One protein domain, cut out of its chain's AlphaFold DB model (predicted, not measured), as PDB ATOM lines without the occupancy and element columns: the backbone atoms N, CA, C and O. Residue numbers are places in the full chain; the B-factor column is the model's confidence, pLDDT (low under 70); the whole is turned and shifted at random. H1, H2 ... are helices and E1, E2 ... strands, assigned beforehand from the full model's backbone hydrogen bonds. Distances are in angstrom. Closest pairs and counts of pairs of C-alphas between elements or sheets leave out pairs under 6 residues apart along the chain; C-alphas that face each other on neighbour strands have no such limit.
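AT A GLANCE: This is residues 56 to 187 of the 255 residues of the protein "Putative lipoprotein" of Peptostreptococcaceae bacterium AS15 (UniProt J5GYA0). Two twisted sheets of four strands, E1 to E4 and E5 to E8, stand loosely and only partly face to face, closest along their edge strands E1 and E5, with the short helix H1 near E4 and E8. H2 lies across the first sheet over E4, and H3 is set off from both sheets, its residues 78 to 82 sticking out. The printed part has 132 residues, with three named helices followed by eight named strands. Each sheet is antiparallel and runs in chain order, and the class is mixed, helices and strands. The whole is compact, with a radius of gyration of the C-alphas of 15.1 A and spans of 40 by 35 by 27 A.

HOW THE PARTS SIT: H1, residues 56 to 60, only grazes both sheets; its closest C-alphas to E8, residues 177 to 181, are Leu 57 and Leu 178, 5.9 A apart. H2, residues 63 to 70, is on the first sheet at a height of 8.2 A and runs across the strands, at 69 degrees on the local plane to E4, residues 129 to 133. The closest C-alphas of H2 and E4 are Lys 63 and Thr 131, 5.3 A apart. H3, residues 78 to 91, is on neither sheet and touches no helix. E1, residues 102 to 106, E2, residues 110 to 115, E3, residues 118 to 123, and E4 form a meander, each strand the antiparallel neighbour of the one before. Within hydrogen-bond range are N 104 and O 112 at 3.0 A, N 113 and O 120 at 2.9 A, and N 121 and O 131 at 2.9 A. E5, residues 149 to 153, E6, residues 157 to 162, E7, residues 168 to 172, and E8 form the second meander, with N 150 and O 161 at 2.8 A, N 160 and O 169 at 2.8 A, and N 170 and O 179 at 2.9 A. The closest C-alphas of E1 and E5 are Phe 105 and Ala 153, 6.5 A apart. O i to N i+4 pairs within range number 8 of 10 in H3, 2 of 4 in H2 and 0 of 1 in H1, where 1 of 2 O i to N i+3 pairs is within range.

IN THESE COORDINATES: H1 begins at C-alpha 56, (106.019, 89.694, 162.948). H3 spans 19.6 A from C-alpha 78, (98.341, 74.200, 135.543). E3 spans 16.5 A and E6 16.8 A. E8 ends at C-alpha 181, (98.219, 101.146, 159.836).

THE WHOLE: The C-alphas farthest apart, Asp 78 and Asp 108, are 43.0 A apart. The printed part has no cut. The link from E4 to E5, residues 134 to 148, is long. The pLDDT is under 70 in residues 70 to 100 and 141 to 148.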
ATOM      1  N   SER A  56     106.461  90.856 163.730       85.12
ATOM      2  CA  SER A  56     106.019  89.694 162.948       85.12
ATOM      3  C   SER A  56     106.043  89.945 161.433       85.12
ATOM      4  O   SER A  56     106.001  88.990 160.651       85.12
ATOM      5  N   LEU A  57     106.134  91.216 161.021       88.19
ATOM      6  CA  LEU A  57     106.190  91.632 159.625       88.19
ATOM      7  C   LEU A  57     107.608  91.679 159.049       88.19
ATOM      8  O   LEU A  57     107.739  91.787 157.831       88.19
ATOM      9  N   ASP A  58     108.655  91.544 159.869       87.81
ATOM     10  CA  ASP A  58     110.051  91.597 159.404       87.81
ATOM     11  C   ASP A  58     110.332  90.525 158.332       87.81
ATOM     12  O   ASP A  58     111.079  90.758 157.388       87.81
ATOM     13  N   LYS A  59     109.642  89.377 158.401       87.38
ATOM     14  CA  LYS A  59     109.739  88.298 157.404       87.38
ATOM     15  C   LYS A  59     109.272  88.688 156.000       87.38
ATOM     16  O   LYS A  59     109.588  87.966 155.071       87.38
ATOM     17  N   TYR A  60     108.475  89.745 155.849       86.25
ATOM     18  CA  TYR A  60     108.024  90.243 154.544       86.25
ATOM     19  C   TYR A  60     108.949  91.325 153.993       86.25
ATOM     20  O   TYR A  60     108.724  91.788 152.882       86.25
ATOM     21  N   ASN A  61     109.955  91.735 154.769       84.75
ATOM     22  CA  ASN A  61     110.933  92.749 154.420       84.75
ATOM     23  C   ASN A  61     112.356  92.175 154.550       84.75
ATOM     24  O   ASN A  61     113.107  92.539 155.455       84.75
ATOM     25  N   ASP A  62     112.701  91.226 153.677       81.62
ATOM     26  CA  ASP A  62     113.942  90.451 153.775       81.62
ATOM     27  C   ASP A  62     114.632  90.285 152.412       81.62
ATOM     28  O   ASP A  62     114.034  89.842 151.430       81.62
ATOM     29  N   LYS A  63     115.941  90.565 152.373       79.38
ATOM     30  CA  LYS A  63     116.809  90.300 151.218       79.38
ATOM     31  C   LYS A  63     116.844  88.815 150.845       79.38
ATOM     32  O   LYS A  63     117.005  88.484 149.679       79.38
ATOM     33  N   SER A  64     116.650  87.887 151.778       80.56
ATOM     34  CA  SER A  64     116.581  86.463 151.418       80.56
ATOM     35  C   SER A  64     115.384  86.142 150.502       80.56
ATOM     36  O   SER A  64     115.426  85.171 149.742       80.56
ATOM     37  N   LEU A  65     114.356  87.002 150.481       77.94
ATOM     38  CA  LEU A  65     113.180  86.856 149.625       77.94
ATOM     39  C   LEU A  65     113.374  87.356 148.191       77.94
ATOM     40  O   LEU A  65     112.480  87.162 147.364       77.94
ATOM     41  N   ILE A  66     114.535  87.931 147.861       74.44
ATOM     42  CA  ILE A  66     114.872  88.386 146.504       74.44
ATOM     43  C   ILE A  66     114.620  87.268 145.495       74.44
ATOM     44  O   ILE A  66     113.920  87.465 144.504       74.44
ATOM     45  N   GLY A  67     115.120  86.065 145.792       70.38
ATOM     46  CA  GLY A  67     114.918  84.893 144.950       70.38
ATOM     47  C   GLY A  67     113.439  84.595 144.730       70.38
ATOM     48  O   GLY A  67     113.054  84.332 143.605       70.38
ATOM     49  N   LYS A  68     112.584  84.699 145.750       73.19
ATOM     50  CA  LYS A  68     111.140  84.449 145.619       73.19
ATOM     51  C   LYS A  68     110.460  85.486 144.715       73.19
ATOM     52  O   LYS A  68     109.716  85.094 143.824       73.19
ATOM     53  N   VAL A  69     110.744  86.776 144.914       71.69
ATOM     54  CA  VAL A  69     110.130  87.877 144.141       71.69
ATOM     55  C   VAL A  69     110.627  87.898 142.691       71.69
ATOM     56  O   VAL A  69     109.855  88.138 141.763       71.69
ATOM     57  N   LEU A  70     111.904  87.580 142.474       69.06
ATOM     58  CA  LEU A  70     112.506  87.527 141.145       69.06
ATOM     59  C   LEU A  70     112.251  86.197 140.412       69.06
ATOM     60  O   LEU A  70     112.146  86.200 139.188       69.06
ATOM     61  N   ASN A  71     112.174  85.054 141.113       61.69
ATOM     62  CA  ASN A  71     111.949  83.708 140.540       61.69
ATOM     63  C   ASN A  71     110.483  83.411 140.228       61.69
ATOM     64  O   ASN A  71     110.185  82.298 139.798       61.69
ATOM     65  N   THR A  72     109.575  84.371 140.362       55.81
ATOM     66  CA  THR A  72     108.282  84.322 139.670       55.81
ATOM     67  C   THR A  72     108.484  84.464 138.150       55.81
ATOM     68  O   THR A  72     107.924  85.331 137.491       55.81
ATOM     69  N   SER A  73     109.336  83.610 137.573       43.59
ATOM     70  CA  SER A  73     109.320  83.262 136.164       43.59
ATOM     71  C   SER A  73     107.957  82.668 135.836       43.59
ATOM     72  O   SER A  73     107.384  81.924 136.633       43.59
ATOM     73  N   ILE A  74     107.466  82.987 134.646       45.12
ATOM     74  CA  ILE A  74     106.309  82.358 134.012       45.12
ATOM     75  C   ILE A  74     106.586  80.840 133.969       45.12
ATOM     76  O   ILE A  74     107.328  80.389 133.107       45.12
ATOM     77  N   SER A  75     106.102  80.054 134.934       35.91
ATOM     78  CA  SER A  75     106.362  78.607 134.997       35.91
ATOM     79  C   SER A  75     105.158  77.840 135.559       35.91
ATOM     80  O   SER A  75     104.707  78.076 136.679       35.91
ATOM     81  N   ASP A  76     104.614  76.997 134.676       36.34
ATOM     82  CA  ASP A  76     104.142  75.604 134.804       36.34
ATOM     83  C   ASP A  76     103.219  75.150 135.942       36.34
ATOM     84  O   ASP A  76     103.046  73.947 136.131       36.34
ATOM     85  N   ASP A  77     102.559  76.047 136.667       35.03
ATOM     86  CA  ASP A  77     101.393  75.630 137.454       35.03
ATOM     87  C   ASP A  77     100.155  75.560 136.529       35.03
ATOM     88  O   ASP A  77      99.822  76.507 135.816       35.03
ATOM     89  N   ASP A  78      99.466  74.419 136.469       41.12
ATOM     90  CA  ASP A  78      98.341  74.200 135.543       41.12
ATOM     91  C   ASP A  78      97.123  75.093 135.866       41.12
ATOM     92  O   ASP A  78      96.279  75.356 135.001       41.12
ATOM     93  N   ASN A  79      97.076  75.642 137.087       44.41
ATOM     94  CA  ASN A  79      96.115  76.667 137.512       44.41
ATOM     95  C   ASN A  79      96.483  78.086 137.021       44.41
ATOM     96  O   ASN A  79      95.673  79.009 137.112       44.41
ATOM     97  N   ASN A  80      97.679  78.243 136.444       44.25
ATOM     98  CA  ASN A  80      98.321  79.487 136.008       44.25
ATOM     99  C   ASN A  80      98.055  79.812 134.526       44.25
ATOM    100  O   ASN A  80      98.606  80.768 133.992       44.25
ATOM    101  N   LYS A  81      97.196  79.056 133.822       38.03
ATOM    102  CA  LYS A  81      96.861  79.313 132.402       38.03
ATOM    103  C   LYS A  81      96.333  80.731 132.144       38.03
ATOM    104  O   LYS A  81      96.541  81.266 131.057       38.03
ATOM    105  N   LYS A  82      95.702  81.365 133.139       42.09
ATOM    106  CA  LYS A  82      95.312  82.784 133.076       42.09
ATOM    107  C   LYS A  82      96.510  83.728 133.132       42.09
ATOM    108  O   LYS A  82      96.514  84.701 132.390       42.09
ATOM    109  N   ASP A  83      97.518  83.428 133.941       44.38
ATOM    110  CA  ASP A  83      98.720  84.251 134.083       44.38
ATOM    111  C   ASP A  83      99.745  83.981 132.970       44.38
ATOM    112  O   ASP A  83     100.434  84.900 132.547       44.38
ATOM    113  N   ILE A  84      99.752  82.779 132.380       41.88
ATOM    114  CA  ILE A  84     100.454  82.477 131.123       41.88
ATOM    115  C   ILE A  84      99.798  83.221 129.955       41.88
ATOM    116  O   ILE A  84     100.503  83.826 129.162       41.88
ATOM    117  N   ALA A  85      98.465  83.261 129.855       38.44
ATOM    118  CA  ALA A  85      97.782  84.088 128.851       38.44
ATOM    119  C   ALA A  85      98.038  85.595 129.060       38.44
ATOM    120  O   ALA A  85      98.135  86.345 128.092       38.44
ATOM    121  N   ARG A  86      98.213  86.025 130.316       47.53
ATOM    122  CA  ARG A  86      98.611  87.386 130.711       47.53
ATOM    123  C   ARG A  86     100.047  87.705 130.319       47.53
ATOM    124  O   ARG A  86     100.293  88.759 129.754       47.53
ATOM    125  N   ALA A  87     100.971  86.778 130.560       44.56
ATOM    126  CA  ALA A  87     102.370  86.882 130.174       44.56
ATOM    127  C   ALA A  87     102.561  86.788 128.652       44.56
ATOM    128  O   ALA A  87     103.376  87.503 128.084       44.56
ATOM    129  N   ILE A  88     101.760  85.975 127.962       41.66
ATOM    130  CA  ILE A  88     101.707  85.940 126.498       41.66
ATOM    131  C   ILE A  88     101.133  87.259 125.967       41.66
ATOM    132  O   ILE A  88     101.723  87.818 125.054       41.66
ATOM    133  N   GLY A  89     100.071  87.809 126.573       43.25
ATOM    134  CA  GLY A  89      99.537  89.140 126.244       43.25
ATOM    135  C   GLY A  89     100.537  90.280 126.485       43.25
ATOM    136  O   GLY A  89     100.592  91.240 125.715       43.25
ATOM    137  N   PHE A  90     101.369  90.131 127.516       41.41
ATOM    138  CA  PHE A  90     102.482  91.009 127.867       41.41
ATOM    139  C   PHE A  90     103.622  90.953 126.836       41.41
ATOM    140  O   PHE A  90     104.137  91.989 126.428       41.41
ATOM    141  N   ILE A  91     103.966  89.754 126.351       43.12
ATOM    142  CA  ILE A  91     104.976  89.523 125.302       43.12
ATOM    143  C   ILE A  91     104.452  89.924 123.908       43.12
ATOM    144  O   ILE A  91     105.230  90.363 123.062       43.12
ATOM    145  N   SER A  92     103.144  89.811 123.646       35.53
ATOM    146  CA  SER A  92     102.533  90.083 122.334       35.53
ATOM    147  C   SER A  92     102.049  91.524 122.129       35.53
ATOM    148  O   SER A  92     101.480  91.821 121.078       35.53
ATOM    149  N   GLY A  93     102.243  92.426 123.098       35.25
ATOM    150  CA  GLY A  93     101.836  93.835 122.987       35.25
ATOM    151  C   GLY A  93     100.317  94.058 122.949       35.25
ATOM    152  O   GLY A  93      99.856  95.122 122.537       35.25
ATOM    153  N   THR A  94      99.523  93.073 123.374       28.42
ATOM    154  CA  THR A  94      98.060  93.162 123.459       28.42
ATOM    155  C   THR A  94      97.661  93.189 124.930       28.42
ATOM    156  O   THR A  94      97.563  92.150 125.579       28.42
ATOM    157  N   THR A  95      97.470  94.391 125.470       33.28
ATOM    158  CA  THR A  95      97.051  94.649 126.857       33.28
ATOM    159  C   THR A  95      95.807  93.851 127.260       33.28
ATOM    160  O   THR A  95      94.851  93.822 126.487       33.28
ATOM    161  N   ILE A  96      95.785  93.299 128.486       27.20
ATOM    162  CA  ILE A  96      94.857  93.683 129.579       27.20
ATOM    163  C   ILE A  96      95.263  92.983 130.907       27.20
ATOM    164  O   ILE A  96      95.168  91.763 131.040       27.20
ATOM    165  N   GLY A  97      95.659  93.811 131.892       32.38
ATOM    166  CA  GLY A  97      95.776  93.554 133.341       32.38
ATOM    167  C   GLY A  97      97.109  92.948 133.817       32.38
ATOM    168  O   GLY A  97      97.267  91.741 133.706       32.38
ATOM    169  N   ALA A  98      98.054  93.657 134.445       42.59
ATOM    170  CA  ALA A  98      97.928  94.949 135.120       42.59
ATOM    171  C   ALA A  98      99.317  95.527 135.517       42.59
ATOM    172  O   ALA A  98      99.754  95.382 136.645       42.59
ATOM    173  N   ASP A  99      99.988  96.190 134.580       54.09
ATOM    174  CA  ASP A  99     101.327  96.809 134.650       54.09
ATOM    175  C   ASP A  99     102.552  95.897 134.574       54.09
ATOM    176  O   ASP A  99     102.786  94.980 135.365       54.09
ATOM    177  N   SER A 100     103.371  96.217 133.570       63.91
ATOM    178  CA  SER A 100     104.780  95.865 133.526       63.91
ATOM    179  C   SER A 100     105.458  96.296 134.820       63.91
ATOM    180  O   SER A 100     105.021  97.275 135.429       63.91
ATOM    181  N   PRO A 101     106.561  95.641 135.218       78.25
ATOM    182  CA  PRO A 101     107.435  96.225 136.215       78.25
ATOM    183  C   PRO A 101     107.673  97.708 135.920       78.25
ATOM    184  O   PRO A 101     107.846  98.097 134.761       78.25
ATOM    185  N   TRP A 102     107.636  98.532 136.955       82.31
ATOM    186  CA  TRP A 102     107.750  99.979 136.818       82.31
ATOM    187  C   TRP A 102     108.351 100.582 138.080       82.31
ATOM    188  O   TRP A 102     108.428  99.939 139.134       82.31
ATOM    189  N   ILE A 103     108.821 101.817 137.955       90.56
ATOM    190  CA  ILE A 103     109.372 102.571 139.074       90.56
ATOM    191  C   ILE A 103     108.203 103.178 139.847       90.56
ATOM    192  O   ILE A 103     107.613 104.155 139.394       90.56
ATOM    193  N   CYS A 104     107.873 102.585 140.994       87.44
ATOM    194  CA  CYS A 104     106.722 102.987 141.803       87.44
ATOM    195  C   CYS A 104     107.047 104.099 142.806       87.44
ATOM    196  O   CYS A 104     106.147 104.766 143.282       87.44
ATOM    197  N   PHE A 105     108.318 104.339 143.142       90.31
ATOM    198  CA  PHE A 105     108.707 105.556 143.858       90.31
ATOM    199  C   PHE A 105     110.192 105.863 143.687       90.31
ATOM    200  O   PHE A 105     111.017 104.978 143.450       90.31
ATOM    201  N   VAL A 106     110.552 107.130 143.890       93.19
ATOM    202  CA  VAL A 106     111.942 107.579 144.018       93.19
ATOM    203  C   VAL A 106     112.025 108.615 145.130       93.19
ATOM    204  O   VAL A 106     111.211 109.536 145.175       93.19
ATOM    205  N   ASN A 107     113.020 108.488 146.009       92.44
ATOM    206  CA  ASN A 107     113.308 109.478 147.043       92.44
ATOM    207  C   ASN A 107     114.795 109.864 147.073       92.44
ATOM    208  O   ASN A 107     115.568 109.581 146.146       92.44
ATOM    209  N   ASP A 108     115.226 110.566 148.120       93.00
ATOM    210  CA  ASP A 108     116.615 111.008 148.221       93.00
ATOM    211  C   ASP A 108     117.632 109.870 148.286       93.00
ATOM    212  O   ASP A 108     118.728 110.017 147.739       93.00
ATOM    213  N   ASN A 109     117.245 108.727 148.842       94.44
ATOM    214  CA  ASN A 109     118.147 107.619 149.139       94.44
ATOM    215  C   ASN A 109     117.834 106.342 148.352       94.44
ATOM    216  O   ASN A 109     118.723 105.507 148.197       94.44
ATOM    217  N   TYR A 110     116.612 106.184 147.841       95.38
ATOM    218  CA  TYR A 110     116.107 104.918 147.325       95.38
ATOM    219  C   TYR A 110     115.325 105.051 146.017       95.38
ATOM    220  O   TYR A 110     114.702 106.078 145.737       95.38
ATOM    221  N   ILE A 111     115.345 103.966 145.244       95.19
ATOM    222  CA  ILE A 111     114.504 103.722 144.069       95.19
ATOM    223  C   ILE A 111     113.665 102.475 144.361       95.19
ATOM    224  O   ILE A 111     114.220 101.418 144.673       95.19
ATOM    225  N   GLY A 112     112.345 102.595 144.256       93.62
ATOM    226  CA  GLY A 112     111.405 101.489 144.369       93.62
ATOM    227  C   GLY A 112     110.965 100.979 143.007       93.62
ATOM    228  O   GLY A 112     110.504 101.755 142.172       93.62
ATOM    229  N   VAL A 113     111.070  99.671 142.797       91.19
ATOM    230  CA  VAL A 113     110.554  98.992 141.607       91.19
ATOM    231  C   VAL A 113     109.455  98.037 142.040       91.19
ATOM    232  O   VAL A 113     109.728  97.063 142.746       91.19
ATOM    233  N   LEU A 114     108.222  98.289 141.604       86.25
ATOM    234  CA  LEU A 114     107.149  97.313 141.738       86.25
ATOM    235  C   LEU A 114     107.385  96.225 140.691       86.25
ATOM    236  O   LEU A 114     107.418  96.495 139.491       86.25
ATOM    237  N   PHE A 115     107.585  94.998 141.156       79.56
ATOM    238  CA  PHE A 115     107.957  93.864 140.326       79.56
ATOM    239  C   PHE A 115     107.093  92.658 140.686       79.56
ATOM    240  O   PHE A 115     107.337  91.972 141.680       79.56
ATOM    241  N   LEU A 116     106.085  92.388 139.852       75.00
ATOM    242  CA  LEU A 116     105.134  91.289 140.022       75.00
ATOM    243  C   LEU A 116     104.465  91.310 141.408       75.00
ATOM    244  O   LEU A 116     103.484  92.015 141.620       75.00
ATOM    245  N   LYS A 117     105.000  90.525 142.344       76.56
ATOM    246  CA  LYS A 117     104.431  90.226 143.662       76.56
ATOM    247  C   LYS A 117     105.206  90.854 144.822       76.56
ATOM    248  O   LYS A 117     105.036  90.456 145.974       76.56
ATOM    249  N   GLY A 118     106.094  91.796 144.520       84.62
ATOM    250  CA  GLY A 118     106.856  92.508 145.531       84.62
ATOM    251  C   GLY A 118     107.378  93.852 145.052       84.62
ATOM    252  O   GLY A 118     107.268  94.209 143.879       84.62
ATOM    253  N   ILE A 119     107.956  94.598 145.986       90.06
ATOM    254  CA  ILE A 119     108.637  95.865 145.720       90.06
ATOM    255  C   ILE A 119     110.113  95.681 146.044       90.06
ATOM    256  O   ILE A 119     110.474  95.355 147.176       90.06
ATOM    257  N   LEU A 120     110.960  95.885 145.043       91.62
ATOM    258  CA  LEU A 120     112.413  95.859 145.171       91.62
ATOM    259  C   LEU A 120     112.886  97.283 145.479       91.62
ATOM    260  O   LEU A 120     112.591  98.202 144.716       91.62
ATOM    261  N   ILE A 121     113.601  97.479 146.588       94.12
ATOM    262  CA  ILE A 121     114.058  98.803 147.029       94.12
ATOM    263  C   ILE A 121     115.576  98.869 146.910       94.12
ATOM    264  O   ILE A 121     116.296  98.214 147.664       94.12
ATOM    265  N   TYR A 122     116.070  99.690 145.991       94.50
ATOM    266  CA  TYR A 122     117.494  99.862 145.711       94.50
ATOM    267  C   TYR A 122     118.025 101.156 146.313       94.50
ATOM    268  O   TYR A 122     117.343 102.177 146.293       94.50
ATOM    269  N   GLU A 123     119.262 101.139 146.801       94.94
ATOM    270  CA  GLU A 123     120.010 102.351 147.133       94.94
ATOM    271  C   GLU A 123     120.250 103.173 145.863       94.94
ATOM    272  O   GLU A 123     120.901 102.714 144.924       94.94
ATOM    273  N   LYS A 124     119.781 104.421 145.836       94.06
ATOM    274  CA  LYS A 124     119.914 105.306 144.671       94.06
ATOM    275  C   LYS A 124     121.369 105.652 144.351       94.06
ATOM    276  O   LYS A 124     121.694 105.903 143.200       94.06
ATOM    277  N   SER A 125     122.247 105.690 145.351       93.94
ATOM    278  CA  SER A 125     123.658 106.050 145.170       93.94
ATOM    279  C   SER A 125     124.498 104.935 144.545       93.94
ATOM    280  O   SER A 125     125.515 105.223 143.919       93.94
ATOM    281  N   THR A 126     124.105 103.672 144.728       94.62
ATOM    282  CA  THR A 126     124.925 102.512 144.343       94.62
ATOM    283  C   THR A 126     124.218 101.545 143.398       94.62
ATOM    284  O   THR A 126     124.881 100.711 142.787       94.62
ATOM    285  N   GLY A 127     122.888 101.614 143.294       93.69
ATOM    286  CA  GLY A 127     122.071 100.612 142.613       93.69
ATOM    287  C   GLY A 127     122.017  99.263 143.336       93.69
ATOM    288  O   GLY A 127     121.550  98.284 142.761       93.69
ATOM    289  N   LYS A 128     122.514  99.164 144.579       92.81
ATOM    290  CA  LYS A 128     122.482  97.917 145.353       92.81
ATOM    291  C   LYS A 128     121.114  97.691 145.976       92.81
ATOM    292  O   LYS A 128     120.489  98.622 146.477       92.81
ATOM    293  N   LEU A 129     120.680  96.435 146.010       91.50
ATOM    294  CA  LEU A 129     119.414  96.050 146.621       91.50
ATOM    295  C   LEU A 129     119.473  96.219 148.151       91.50
ATOM    296  O   LEU A 129     120.251  95.565 148.860       91.50
ATOM    297  N   SER A 130     118.659  97.146 148.658       91.81
ATOM    298  CA  SER A 130     118.558  97.501 150.077       91.81
ATOM    299  C   SER A 130     117.566  96.613 150.816       91.81
ATOM    300  O   SER A 130     117.860  96.149 151.914       91.81
ATOM    301  N   THR A 131     116.411  96.330 150.219       92.00
ATOM    302  CA  THR A 131     115.437  95.389 150.779       92.00
ATOM    303  C   THR A 131     114.405  94.974 149.733       92.00
ATOM    304  O   THR A 131     114.377  95.511 148.622       92.00
ATOM    305  N   VAL A 132     113.543  94.028 150.098       91.12
ATOM    306  CA  VAL A 132     112.408  93.577 149.294       91.12
ATOM    307  C   VAL A 132     111.173  93.480 150.166       91.12
ATOM    308  O   VAL A 132     111.227  92.834 151.205       91.12
ATOM    309  N   ILE A 133     110.062  94.056 149.711       91.50
ATOM    310  CA  ILE A 133     108.750  93.906 150.345       91.50
ATOM    311  C   ILE A 133     107.940  92.848 149.587       91.50
ATOM    312  O   ILE A 133     107.634  93.035 148.409       91.50
ATOM    313  N   ASP A 134     107.570  91.754 150.257       87.62
ATOM    314  CA  ASP A 134     106.685  90.695 149.737       87.62
ATOM    315  C   ASP A 134     105.218  91.148 149.806       87.62
ATOM    316  O   ASP A 134     104.513  90.892 150.787       87.62
ATOM    317  N   SER A 135     104.762  91.873 148.780       85.12
ATOM    318  CA  SER A 135     103.412  92.441 148.751       85.12
ATOM    319  C   SER A 135     102.329  91.357 148.677       85.12
ATOM    320  O   SER A 135     101.298  91.490 149.341       85.12
ATOM    321  N   GLU A 136     102.579  90.232 147.996       81.88
ATOM    322  CA  GLU A 136     101.675  89.072 148.033       81.88
ATOM    323  C   GLU A 136     101.546  88.508 149.452       81.88
ATOM    324  O   GLU A 136     100.432  88.272 149.930       81.88
ATOM    325  N   GLY A 137     102.667  88.350 150.160       83.69
ATOM    326  CA  GLY A 137     102.691  87.895 151.550       83.69
ATOM    327  C   GLY A 137     101.925  88.807 152.516       83.69
ATOM    328  O   GLY A 137     101.383  88.324 153.516       83.69
ATOM    329  N   LEU A 138     101.830  90.099 152.195       86.19
ATOM    330  CA  LEU A 138     101.045  91.099 152.926       86.19
ATOM    331  C   LEU A 138      99.550  91.109 152.553       86.19
ATOM    332  O   LEU A 138      98.763  91.802 153.206       86.19
ATOM    333  N   GLY A 139      99.143  90.326 151.549       81.69
ATOM    334  CA  GLY A 139      97.755  90.196 151.100       81.69
ATOM    335  C   GLY A 139      97.369  91.105 149.930       81.69
ATOM    336  O   GLY A 139      96.173  91.236 149.638       81.69
ATOM    337  N   PHE A 140      98.345  91.721 149.259       79.25
ATOM    338  CA  PHE A 140      98.135  92.457 148.015       79.25
ATOM    339  C   PHE A 140      98.205  91.506 146.821       79.25
ATOM    340  O   PHE A 140      99.215  90.847 146.599       79.25
ATOM    341  N   LYS A 141      97.111  91.399 146.065       68.44
ATOM    342  CA  LYS A 141      96.984  90.410 144.981       68.44
ATOM    343  C   LYS A 141      97.105  91.014 143.593       68.44
ATOM    344  O   LYS A 141      97.575  90.345 142.678       68.44
ATOM    345  N   TYR A 142      96.648  92.250 143.440       65.06
ATOM    346  CA  TYR A 142      96.584  92.928 142.160       65.06
ATOM    347  C   TYR A 142      97.233  94.301 142.269       65.06
ATOM    348  O   TYR A 142      97.173  94.975 143.288       65.06
ATOM    349  N   THR A 143      97.862  94.705 141.183       63.00
ATOM    350  CA  THR A 143      98.523  95.997 140.999       63.00
ATOM    351  C   THR A 143      97.584  97.037 140.376       63.00
ATOM    352  O   THR A 143      97.913  98.211 140.357       63.00
ATOM    353  N   GLN A 144      96.389  96.634 139.916       57.09
ATOM    354  CA  GLN A 144      95.357  97.519 139.357       57.09
ATOM    355  C   GLN A 144      93.936  97.091 139.759       57.09
ATOM    356  O   GLN A 144      93.705  95.959 140.191       57.09
ATOM    357  N   GLY A 145      92.972  97.992 139.537       62.91
ATOM    358  CA  GLY A 145      91.556  97.798 139.855       62.91
ATOM    359  C   GLY A 145      91.237  98.097 141.319       62.91
ATOM    360  O   GLY A 145      92.007  98.757 142.009       62.91
ATOM    361  N   ASP A 146      90.110  97.590 141.808       65.69
ATOM    362  CA  ASP A 146      89.653  97.870 143.178       65.69
ATOM    363  C   ASP A 146      90.550  97.260 144.268       65.69
ATOM    364  O   ASP A 146      90.429  97.627 145.428       65.69
ATOM    365  N   GLU A 147      91.468  96.357 143.911       67.81
ATOM    366  CA  GLU A 147      92.486  95.807 144.816       67.81
ATOM    367  C   GLU A 147      93.901  96.317 144.496       67.81
ATOM    368  O   GLU A 147      94.868  95.742 145.001       67.81
ATOM    369  N   ALA A 148      94.032  97.359 143.659       66.00
ATOM    370  CA  ALA A 148      95.324  97.922 143.280       66.00
ATOM    371  C   ALA A 148      96.142  98.285 144.517       66.00
ATOM    372  O   ALA A 148      95.625  98.935 145.427       66.00
ATOM    373  N   ILE A 149      97.419  97.912 144.516       78.12
ATOM    374  CA  ILE A 149      98.388  98.501 145.434       78.12
ATOM    375  C   ILE A 149      98.492  99.980 145.078       78.12
ATOM    376  O   ILE A 149      98.784 100.324 143.940       78.12
ATOM    377  N   LEU A 150      98.223 100.825 146.060       76.38
ATOM    378  CA  LEU A 150      98.519 102.239 146.025       76.38
ATOM    379  C   LEU A 150      99.703 102.485 146.945       76.38
ATOM    380  O   LEU A 150      99.689 102.119 148.128       76.38
ATOM    381  N   GLU A 151     100.721 103.105 146.380       83.19
ATOM    382  CA  GLU A 151     101.902 103.552 147.081       83.19
ATOM    383  C   GLU A 151     101.884 105.060 147.299       83.19
ATOM    384  O   GLU A 151     101.461 105.844 146.453       83.19
ATOM    385  N   LYS A 152     102.379 105.468 148.462       85.94
ATOM    386  CA  LYS A 152     102.811 106.841 148.701       85.94
ATOM    387  C   LYS A 152     104.133 106.806 149.426       85.94
ATOM    388  O   LYS A 152     104.290 106.023 150.361       85.94
ATOM    389  N   ALA A 153     105.072 107.645 149.028       88.44
ATOM    390  CA  ALA A 153     106.402 107.626 149.612       88.44
ATOM    391  C   ALA A 153     106.858 109.031 149.979       88.44
ATOM    392  O   ALA A 153     106.602 109.988 149.252       88.44
ATOM    393  N   ASP A 154     107.593 109.131 151.082       89.44
ATOM    394  CA  ASP A 154     108.464 110.257 151.369       89.44
ATOM    395  C   ASP A 154     109.922 109.822 151.608       89.44
ATOM    396  O   ASP A 154     110.350 108.739 151.198       89.44
ATOM    397  N   ASN A 155     110.746 110.704 152.174       90.38
ATOM    398  CA  ASN A 155     112.136 110.370 152.493       90.38
ATOM    399  C   ASN A 155     112.260 109.439 153.716       90.38
ATOM    400  O   ASN A 155     113.325 108.857 153.928       90.38
ATOM    401  N   GLU A 156     111.205 109.301 154.518       89.75
ATOM    402  CA  GLU A 156     111.175 108.537 155.767       89.75
ATOM    403  C   GLU A 156     110.347 107.251 155.654       89.75
ATOM    404  O   GLU A 156     110.744 106.223 156.223       89.75
ATOM    405  N   TYR A 157     109.262 107.274 154.873       90.50
ATOM    406  CA  TYR A 157     108.286 106.193 154.808       90.50
ATOM    407  C   TYR A 157     107.807 105.847 153.396       90.50
ATOM    408  O   TYR A 157     107.711 106.701 152.521       90.50
ATOM    409  N   LEU A 158     107.419 104.585 153.213       91.88
ATOM    410  CA  LEU A 158     106.612 104.093 152.096       91.88
ATOM    411  C   LEU A 158     105.317 103.503 152.659       91.88
ATOM    412  O   LEU A 158     105.357 102.606 153.494       91.88
ATOM    413  N   ILE A 159     104.170 103.981 152.201       90.31
ATOM    414  CA  ILE A 159     102.850 103.470 152.567       90.31
ATOM    415  C   ILE A 159     102.336 102.604 151.429       90.31
ATOM    416  O   ILE A 159     102.400 103.017 150.277       90.31
ATOM    417  N   LEU A 160     101.799 101.435 151.770       89.88
ATOM    418  CA  LEU A 160     101.162 100.497 150.854       89.88
ATOM    419  C   LEU A 160      99.745 100.216 151.341       89.88
ATOM    420  O   LEU A 160      99.553  99.781 152.479       89.88
ATOM    421  N   TYR A 161      98.751 100.433 150.493       88.56
ATOM    422  CA  TYR A 161      97.347 100.178 150.807       88.56
ATOM    423  C   TYR A 161      96.584  99.792 149.545       88.56
ATOM    424  O   TYR A 161      97.080  99.985 148.440       88.56
ATOM    425  N   LYS A 162      95.401  99.194 149.691       86.25
ATOM    426  CA  LYS A 162      94.570  98.871 148.527       86.25
ATOM    427  C   LYS A 162      93.736 100.072 148.116       86.25
ATOM    428  O   LYS A 162      93.291 100.840 148.970       86.25
ATOM    429  N   ALA A 163      93.451 100.188 146.823       77.56
ATOM    430  CA  ALA A 163      92.395 101.071 146.352       77.56
ATOM    431  C   ALA A 163      91.111 100.841 147.169       77.56
ATOM    432  O   ALA A 163      90.744  99.713 147.483       77.56
ATOM    433  N   ASN A 164      90.448 101.929 147.563       80.12
ATOM    434  CA  ASN A 164      89.236 101.916 148.393       80.12
ATOM    435  C   ASN A 164      89.390 101.371 149.830       80.12
ATOM    436  O   ASN A 164      88.408 101.366 150.575       80.12
ATOM    437  N   GLU A 165      90.587 100.968 150.266       85.50
ATOM    438  CA  GLU A 165      90.859 100.635 151.663       85.50
ATOM    439  C   GLU A 165      91.553 101.795 152.379       85.50
ATOM    440  O   GLU A 165      92.436 102.462 151.846       85.50
ATOM    441  N   ASN A 166      91.165 102.018 153.636       84.94
ATOM    442  CA  ASN A 166      91.824 102.994 154.504       84.94
ATOM    443  C   ASN A 166      92.909 102.351 155.387       84.94
ATOM    444  O   ASN A 166      93.555 103.028 156.179       84.94
ATOM    445  N   LYS A 167      93.091 101.031 155.281       89.88
ATOM    446  CA  LYS A 167      94.076 100.253 156.034       89.88
ATOM    447  C   LYS A 167      95.214  99.835 155.120       89.88
ATOM    448  O   LYS A 167      95.027  99.677 153.918       89.88
ATOM    449  N   GLY A 168      96.376  99.601 155.703       91.25
ATOM    450  CA  GLY A 168      97.519  99.131 154.945       91.25
ATOM    451  C   GLY A 168      98.739  98.916 155.816       91.25
ATOM    452  O   GLY A 168      98.646  98.559 156.996       91.25
ATOM    453  N   TYR A 169      99.890  99.173 155.217       91.50
ATOM    454  CA  TYR A 169     101.183  99.067 155.858       91.50
ATOM    455  C   TYR A 169     101.999 100.325 155.615       91.50
ATOM    456  O   TYR A 169     101.887 100.966 154.574       91.50
ATOM    457  N   ILE A 170     102.846 100.651 156.579       91.19
ATOM    458  CA  ILE A 170     103.851 101.697 156.467       91.19
ATOM    459  C   ILE A 170     105.220 101.066 156.710       91.19
ATOM    460  O   ILE A 170     105.452 100.392 157.715       91.19
ATOM    461  N   TYR A 171     106.112 101.249 155.752       92.06
ATOM    462  CA  TYR A 171     107.503 100.844 155.793       92.06
ATOM    463  C   TYR A 171     108.359 102.047 156.177       92.06
ATOM    464  O   TYR A 171     108.238 103.099 155.558       92.06
ATOM    465  N   SER A 172     109.220 101.904 157.184       91.06
ATOM    466  CA  SER A 172     110.216 102.920 157.533       91.06
ATOM    467  C   SER A 172     111.552 102.600 156.875       91.06
ATOM    468  O   SER A 172     112.142 101.554 157.157       91.06
ATOM    469  N   PHE A 173     112.074 103.534 156.077       91.56
ATOM    470  CA  PHE A 173     113.398 103.389 155.465       91.56
ATOM    471  C   PHE A 173     114.526 103.388 156.506       91.56
ATOM    472  O   PHE A 173     115.540 102.723 156.317       91.56
ATOM    473  N   LYS A 174     114.355 104.133 157.606       90.06
ATOM    474  CA  LYS A 174     115.351 104.243 158.682       90.06
ATOM    475  C   LYS A 174     115.425 102.976 159.524       90.06
ATOM    476  O   LYS A 174     116.514 102.504 159.833       90.06
ATOM    477  N   GLU A 175     114.267 102.444 159.900       89.56
ATOM    478  CA  GLU A 175     114.178 101.272 160.779       89.56
ATOM    479  C   GLU A 175     114.225  99.945 160.005       89.56
ATOM    480  O   GLU A 175     114.327  98.882 160.620       89.56
ATOM    481  N   ASN A 176     114.134 100.008 158.668       89.06
ATOM    482  CA  ASN A 176     114.016  98.869 157.758       89.06
ATOM    483  C   ASN A 176     112.934  97.881 158.225       89.06
ATOM    484  O   ASN A 176     113.188  96.692 158.421       89.06
ATOM    485  N   ALA A 177     111.728  98.399 158.464       88.88
ATOM    486  CA  ALA A 177     110.657  97.646 159.103       88.88
ATOM    487  C   ALA A 177     109.265  98.075 158.645       88.88
ATOM    488  O   ALA A 177     109.035  99.250 158.353       88.88
ATOM    489  N   LEU A 178     108.335  97.119 158.655       90.69
ATOM    490  CA  LEU A 178     106.919  97.331 158.365       90.69
ATOM    491  C   LEU A 178     106.098  97.440 159.655       90.69
ATOM    492  O   LEU A 178     106.344  96.759 160.651       90.69
ATOM    493  N   SER A 179     105.068  98.274 159.604       91.31
ATOM    494  CA  SER A 179     104.014  98.372 160.609       91.31
ATOM    495  C   SER A 179     102.659  98.328 159.922       91.31
ATOM    496  O   SER A 179     102.504  98.839 158.812       91.31
ATOM    497  N   LYS A 180     101.657  97.773 160.604       91.38
ATOM    498  CA  LYS A 180     100.260  97.954 160.201       91.38
ATOM    499  C   LYS A 180      99.835  99.400 160.444       91.38
ATOM    500  O   LYS A 180     100.306 100.037 161.388       91.38
ATOM    501  N   ILE A 181      98.921  99.887 159.617       87.88
ATOM    502  CA  ILE A 181      98.219 101.146 159.836       87.88
ATOM    503  C   ILE A 181      96.728 100.946 159.552       87.88
ATOM    504  O   ILE A 181      96.344 100.430 158.506       87.88
ATOM    505  N   ASP A 182      95.881 101.325 160.509       87.44
ATOM    506  CA  ASP A 182      94.421 101.165 160.411       87.44
ATOM    507  C   ASP A 182      93.718 102.339 159.713       87.44
ATOM    508  O   ASP A 182      92.514 102.280 159.460       87.44
ATOM    509  N   ASP A 183      94.448 103.424 159.461       87.12
ATOM    510  CA  ASP A 183      93.924 104.642 158.855       87.12
ATOM    511  C   ASP A 183      95.055 105.412 158.160       87.12
ATOM    512  O   ASP A 183      95.813 106.136 158.809       87.12
ATOM    513  N   ILE A 184      95.188 105.240 156.844       82.94
ATOM    514  CA  ILE A 184      96.224 105.902 156.039       82.94
ATOM    515  C   ILE A 184      96.084 107.424 156.046       82.94
ATOM    516  O   ILE A 184      97.085 108.114 155.884       82.94
ATOM    517  N   ALA A 185      94.885 107.973 156.285       81.19
ATOM    518  CA  ALA A 185      94.697 109.419 156.374       81.19
ATOM    519  C   ALA A 185      95.394 110.015 157.609       81.19
ATOM    520  O   ALA A 185      95.707 111.205 157.630       81.19
ATOM    521  N   LYS A 186      95.685 109.192 158.628       79.31
ATOM    522  CA  LYS A 186      96.505 109.598 159.778       79.31
ATOM    523  C   LYS A 186      98.000 109.611 159.477       79.31
ATOM    524  O   LYS A 186      98.757 110.199 160.248       79.31
ATOM    525  N   ALA A 187      98.443 108.975 158.394       75.38
ATOM    526  CA  ALA A 187      99.825 109.068 157.963       75.38
ATOM    527  C   ALA A 187     100.023 110.388 157.210       75.38
ATOM    528  O   ALA A 187      99.767 110.499 156.015       75.38
TER     529      ALA A 187